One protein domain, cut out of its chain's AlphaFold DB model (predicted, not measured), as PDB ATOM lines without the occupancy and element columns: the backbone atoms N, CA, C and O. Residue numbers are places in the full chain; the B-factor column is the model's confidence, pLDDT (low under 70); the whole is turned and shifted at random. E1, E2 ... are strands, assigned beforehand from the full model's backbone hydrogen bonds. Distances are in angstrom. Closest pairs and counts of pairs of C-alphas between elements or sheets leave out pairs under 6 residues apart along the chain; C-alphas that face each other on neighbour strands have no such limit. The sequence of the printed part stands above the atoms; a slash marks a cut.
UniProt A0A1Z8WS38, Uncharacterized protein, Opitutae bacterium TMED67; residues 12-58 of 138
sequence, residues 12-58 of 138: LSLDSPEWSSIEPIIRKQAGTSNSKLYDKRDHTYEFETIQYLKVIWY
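Overview. This is residues 12 to 58 of the 138 residues of an uncharacterized protein of Opitutae bacterium TMED67 (UniProt A0A1Z8WS38). With little regular structure, two small ribbons, E1 with E4 and the hairpin E2 and E3, are joined by loops, the longest being residues 40 to 53. The 47 printed residues have no named helix and four strands, E1 to E4 in chain order, holding 18 residues: all strand, both sheets antiparallel. The whole is compact, radius of gyration of the C-alphas 10.9 A, spans 33 by 27 by 16 A.

Arrangement. E1, residues 12 to 15, and E4, residues 54 to 57, are antiparallel neighbours at 176 degrees; N 15 and O 54 are within hydrogen-bond range, 2.9 A. E2, residues 24 to 28, and E3, residues 35 to 39, form an antiparallel hairpin at 140 degrees, with N 25 and O 38 within hydrogen-bond range, 2.8 A. The closest C-alphas of E1 and E2, of Asp 15 and Pro 24, are 6.3 A apart. E3 is apart from E1 and E4.

Along the chain. E1 begins at C-alpha 12 (119.383, 50.041, 15.324) and measures 10.7 A; E2 and E3 measure 12.8 A each; E4, 9.8 A, ends at C-alpha 57 (120.365, 45.625, 18.741).

Size, cuts and confidence. The farthest C-alphas, Trp 19 and Gly 31, are 32.7 A apart. The printed part has no cut, the link E3 to E4 is long, and no printed residue is under 70 in pLDDT.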
ATOM      1  N   LEU A  12     120.504  49.532  16.119       90.88
ATOM      2  CA  LEU A  12     119.383  50.041  15.324       90.88
ATOM      3  C   LEU A  12     118.842  51.352  15.887       90.88
ATOM      4  O   LEU A  12     118.533  52.282  15.146       90.88
ATOM      5  N   SER A  13     118.710  51.408  17.207       90.62
ATOM      6  CA  SER A  13     118.224  52.574  17.928       90.62
ATOM      7  C   SER A  13     118.779  52.562  19.342       90.62
ATOM      8  O   SER A  13     119.122  51.509  19.880       90.62
ATOM      9  N   LEU A  14     118.860  53.735  19.948       92.12
ATOM     10  CA  LEU A  14     119.194  53.889  21.352       92.12
ATOM     11  C   LEU A  14     118.365  55.018  21.951       92.12
ATOM     12  O   LEU A  14     117.966  55.937  21.239       92.12
ATOM     13  N   ASP A  15     118.124  54.929  23.250       90.81
ATOM     14  CA  ASP A  15     117.387  55.927  24.013       90.81
ATOM     15  C   ASP A  15     117.951  56.051  25.434       90.81
ATOM     16  O   ASP A  15     118.659  55.159  25.925       90.81
ATOM     17  N   SER A  16     117.658  57.160  26.105       89.19
ATOM     18  CA  SER A  16     118.044  57.370  27.497       89.19
ATOM     19  C   SER A  16     117.016  56.759  28.468       89.19
ATOM     20  O   SER A  16     115.813  56.740  28.207       89.19
ATOM     21  N   PRO A  17     117.451  56.196  29.611       86.00
ATOM     22  CA  PRO A  17     116.531  55.828  30.683       86.00
ATOM     23  C   PRO A  17     115.963  57.087  31.363       86.00
ATOM     24  O   PRO A  17     116.585  58.142  31.324       86.00
ATOM     25  N   GLU A  18     114.818  56.968  32.043       82.94
ATOM     26  CA  GLU A  18     114.055  58.109  32.600       82.94
ATOM     27  C   GLU A  18     114.862  58.985  33.580       82.94
ATOM     28  O   GLU A  18     114.626  60.183  33.694       82.94
ATOM     29  N   TRP A  19     115.843  58.404  34.274       82.44
ATOM     30  CA  TRP A  19     116.723  59.097  35.222       82.44
ATOM     31  C   TRP A  19     117.993  59.676  34.585       82.44
ATOM     32  O   TRP A  19     118.786  60.335  35.262       82.44
ATOM     33  N   SER A  20     118.231  59.406  33.302       85.50
ATOM     34  CA  SER A  20     119.380  59.947  32.594       85.50
ATOM     35  C   SER A  20     119.115  61.386  32.176       85.50
ATOM     36  O   SER A  20     118.015  61.771  31.793       85.50
ATOM     37  N   SER A  21     120.159  62.196  32.271       85.12
ATOM     38  CA  SER A  21     120.103  63.608  31.919       85.12
ATOM     39  C   SER A  21     120.401  63.858  30.438       85.12
ATOM     40  O   SER A  21     120.063  64.919  29.933       85.12
ATOM     41  N   ILE A  22     121.024  62.918  29.734       88.06
ATOM     42  CA  ILE A  22     121.450  63.142  28.348       88.06
ATOM     43  C   ILE A  22     120.299  62.927  27.355       88.06
ATOM     44  O   ILE A  22     119.416  62.098  27.586       88.06
ATOM     45  N   GLU A  23     120.347  63.627  26.218       89.44
ATOM     46  CA  GLU A  23     119.511  63.349  25.042       89.44
ATOM     47  C   GLU A  23     120.362  62.666  23.958       89.44
ATOM     48  O   GLU A  23     120.877  63.335  23.050       89.44
ATOM     49  N   PRO A  24     120.569  61.340  24.047       91.25
ATOM     50  CA  PRO A  24     121.506  60.643  23.191       91.25
ATOM     51  C   PRO A  24     120.947  60.466  21.781       91.25
ATOM     52  O   PRO A  24     119.833  59.987  21.585       91.25
ATOM     53  N   ILE A  25     121.762  60.773  20.775       91.69
ATOM     54  CA  ILE A  25     121.506  60.381  19.389       91.69
ATOM     55  C   ILE A  25     122.727  59.731  18.758       91.69
ATOM     56  O   ILE A  25     123.876  59.980  19.132       91.69
ATOM     57  N   ILE A  26     122.459  58.933  17.730       90.81
ATOM     58  CA  ILE A  26     123.478  58.366  16.856       90.81
ATOM     59  C   ILE A  26     123.857  59.429  15.826       90.81
ATOM     60  O   ILE A  26     123.039  59.800  14.982       90.81
ATOM     61  N   ARG A  27     125.094  59.935  15.870       89.50
ATOM     62  CA  ARG A  27     125.566  60.937  14.907       89.50
ATOM     63  C   ARG A  27     126.963  60.617  14.400       89.50
ATOM     64  O   ARG A  27     127.878  60.320  15.162       89.50
ATOM     65  N   LYS A  28     127.150  60.736  13.086       85.62
ATOM     66  CA  LYS A  28     128.471  60.637  12.467       85.62
ATOM     67  C   LYS A  28     129.178  61.989  12.532       85.62
ATOM     68  O   LYS A  28     128.691  62.977  11.983       85.62
ATOM     69  N   GLN A  29     130.330  62.028  13.196       80.75
ATOM     70  CA  GLN A  29     131.199  63.202  13.197       80.75
ATOM     71  C   GLN A  29     131.927  63.298  11.846       80.75
ATOM     72  O   GLN A  29     132.414  62.291  11.324       80.75
ATOM     73  N   ALA A  30     132.009  64.504  11.276       77.12
ATOM     74  CA  ALA A  30     132.728  64.734  10.025       77.12
ATOM     75  C   ALA A  30     134.183  64.237  10.130       77.12
ATOM     76  O   ALA A  30     134.861  64.493  11.124       77.12
ATOM     77  N   GLY A  31     134.644  63.495   9.120       78.94
ATOM     78  CA  GLY A  31     135.997  62.928   9.088       78.94
ATOM     79  C   GLY A  31     136.212  61.659   9.926       78.94
ATOM     80  O   GLY A  31     137.324  61.147   9.939       78.94
ATOM     81  N   THR A  32     135.185  61.119  10.599       78.50
ATOM     82  CA  THR A  32     135.263  59.806  11.272       78.50
ATOM     83  C   THR A  32     134.557  58.729  10.445       78.50
ATOM     84  O   THR A  32     133.545  59.000   9.799       78.50
ATOM     85  N   SER A  33     135.065  57.495  10.473       78.69
ATOM     86  CA  SER A  33     134.418  56.341   9.830       78.69
ATOM     87  C   SER A  33     133.155  55.886  10.574       78.69
ATOM     88  O   SER A  33     132.134  55.638   9.928       78.69
ATOM     89  N   ASN A  34     133.211  55.865  11.910       82.44
ATOM     90  CA  ASN A  34     132.175  55.334  12.797       82.44
ATOM     91  C   ASN A  34     131.220  56.415  13.322       82.44
ATOM     92  O   ASN A  34     131.585  57.587  13.472       82.44
ATOM     93  N   SER A  35     129.990  55.997  13.624       89.75
ATOM     94  CA  SER A  35     129.017  56.811  14.354       89.75
ATOM     95  C   SER A  35     129.410  56.915  15.826       89.75
ATOM     96  O   SER A  35     129.968  55.981  16.399       89.75
ATOM     97  N   LYS A  36     129.114  58.055  16.447       91.00
ATOM     98  CA  LYS A  36     129.375  58.315  17.863       91.00
ATOM     99  C   LYS A  36     128.089  58.697  18.575       91.00
ATOM    100  O   LYS A  36     127.148  59.194  17.949       91.00
ATOM    101  N   LEU A  37     128.081  58.484  19.885       91.38
ATOM    102  CA  LEU A  37     127.060  59.033  20.762       91.38
ATOM    103  C   LEU A  37     127.216  60.551  20.799       91.38
ATOM    104  O   LEU A  37     128.312  61.065  21.031       91.38
ATOM    105  N   TYR A  38     126.125  61.256  20.550       92.62
ATOM    106  CA  TYR A  38     126.065  62.705  20.632       92.62
ATOM    107  C   TYR A  38     124.936  63.097  21.567       92.62
ATOM    108  O   TYR A  38     123.812  62.632  21.390       92.62
ATOM    109  N   ASP A  39     125.232  63.953  22.537       93.00
ATOM    110  CA  ASP A  39     124.202  64.545  23.379       93.00
ATOM    111  C   ASP A  39     123.633  65.786  22.690       93.00
ATOM    112  O   ASP A  39     124.345  66.763  22.439       93.00
ATOM    113  N   LYS A  40     122.339  65.751  22.369       91.81
ATOM    114  CA  LYS A  40     121.626  66.890  21.785       91.81
ATOM    115  C   LYS A  40     121.469  68.055  22.748       91.81
ATOM    116  O   LYS A  40     121.370  69.184  22.279       91.81
ATOM    117  N   ARG A  41     121.422  67.799  24.053       89.44
ATOM    118  CA  ARG A  41     121.172  68.835  25.051       89.44
ATOM    119  C   ARG A  41     122.411  69.702  25.242       89.44
ATOM    120  O   ARG A  41     122.376  70.908  24.998       89.44
ATOM    121  N   ASP A  42     123.525  69.056  25.569       90.69
ATOM    122  CA  ASP A  42     124.799  69.723  25.856       90.69
ATOM    123  C   ASP A  42     125.688  69.875  24.603       90.69
ATOM    124  O   ASP A  42     126.784  70.429  24.664       90.69
ATOM    125  N   HIS A  43     125.196  69.431  23.437       91.06
ATOM    126  CA  HIS A  43     125.835  69.557  22.121       91.06
ATOM    127  C   HIS A  43     127.271  69.012  22.062       91.06
ATOM    128  O   HIS A  43     128.140  69.565  21.382       91.06
ATOM    129  N   THR A  44     127.527  67.906  22.759       91.25
ATOM    130  CA  THR A  44     128.871  67.348  22.940       91.25
ATOM    131  C   THR A  44     128.961  65.884  22.509       91.25
ATOM    132  O   THR A  44     127.972  65.151  22.476       91.25
ATOM    133  N   TYR A  45     130.180  65.463  22.167       89.94
ATOM    134  CA  TYR A  45     130.559  64.060  21.954       89.94
ATOM    135  C   TYR A  45     131.380  63.501  23.127       89.94
ATOM    136  O   TYR A  45     131.815  62.350  23.080       89.94
ATOM    137  N   GLU A  46     131.661  64.331  24.133       91.25
ATOM    138  CA  GLU A  46     132.515  63.994  25.263       91.25
ATOM    139  C   GLU A  46     131.679  63.693  26.505       91.25
ATOM    140  O   GLU A  46     130.900  64.527  26.961       91.25
ATOM    141  N   PHE A  47     131.898  62.511  27.071       90.19
ATOM    142  CA  PHE A  47     131.269  62.026  28.289       90.19
ATOM    143  C   PHE A  47     132.362  61.683  29.302       90.19
ATOM    144  O   PHE A  47     133.293  60.931  29.011       90.19
ATOM    145  N   GLU A  48     132.266  62.253  30.502       88.19
ATOM    146  CA  GLU A  48     133.237  62.001  31.578       88.19
ATOM    147  C   GLU A  48     132.872  60.777  32.421       88.19
ATOM    148  O   GLU A  48     133.727  60.183  33.076       88.19
ATOM    149  N   THR A  49     131.597  60.391  32.386       87.31
ATOM    150  CA  THR A  49     131.025  59.294  33.163       87.31
ATOM    151  C   THR A  49     130.423  58.227  32.255       87.31
ATOM    152  O   THR A  49     130.130  58.464  31.079       87.31
ATOM    153  N   ILE A  50     130.227  57.033  32.818       88.44
ATOM    154  CA  ILE A  50     129.545  55.924  32.145       88.44
ATOM    155  C   ILE A  50     128.102  56.340  31.844       88.44
ATOM    156  O   ILE A  50     127.374  56.751  32.747       88.44
ATOM    157  N   GLN A  51     127.698  56.205  30.582       89.38
ATOM    158  CA  GLN A  51     126.331  56.458  30.142       89.38
ATOM    159  C   GLN A  51     125.562  55.142  30.069       89.38
ATOM    160  O   GLN A  51     125.993  54.202  29.401       89.38
ATOM    161  N   TYR A  52     124.414  55.086  30.739       89.88
ATOM    162  CA  TYR A  52     123.485  53.965  30.642       89.88
ATOM    163  C   TYR A  52     122.430  54.291  29.591       89.88
ATOM    164  O   TYR A  52     121.805  55.350  29.646       89.88
ATOM    165  N   LEU A  53     122.249  53.384  28.634       90.50
ATOM    166  CA  LEU A  53     121.371  53.561  27.482       90.50
ATOM    167  C   LEU A  53     120.486  52.329  27.308       90.50
ATOM    168  O   LEU A  53     120.919  51.203  27.556       90.50
ATOM    169  N   LYS A  54     119.262  52.547  26.833       90.88
ATOM    170  CA  LYS A  54     118.388  51.494  26.318       90.88
ATOM    171  C   LYS A  54     118.726  51.308  24.845       90.88
ATOM    172  O   LYS A  54     118.510  52.221  24.057       90.88
ATOM    173  N   VAL A  55     119.298  50.167  24.478       92.81
ATOM    174  CA  VAL A  55     119.810  49.927  23.121       92.81
ATOM    175  C   VAL A  55     119.000  48.830  22.442       92.81
ATOM    176  O   VAL A  55     118.812  47.757  23.010       92.81
ATOM    177  N   ILE A  56     118.552  49.097  21.215       93.56
ATOM    178  CA  ILE A  56     117.957  48.108  20.318       93.56
ATOM    179  C   ILE A  56     119.052  47.595  19.393       93.56
ATOM    180  O   ILE A  56     119.603  48.339  18.576       93.56
ATOM    181  N   TRP A  57     119.350  46.309  19.525       94.00
ATOM    182  CA  TRP A  57     120.365  45.625  18.741       94.00
ATOM    183  C   TRP A  57     119.764  44.994  17.488       94.00
ATOM    184  O   TRP A  57     118.635  44.502  17.493       94.00
ATOM    185  N   TYR A  58     120.539  45.010  16.413       93.88
ATOM    186  CA  TYR A  58     120.307  44.208  15.228       93.88
ATOM    187  C   TYR A  58     120.758  42.776  15.502       93.88
ATOM    188  O   TYR A  58     121.885  42.556  15.955       93.88
TER     189      TYR A  58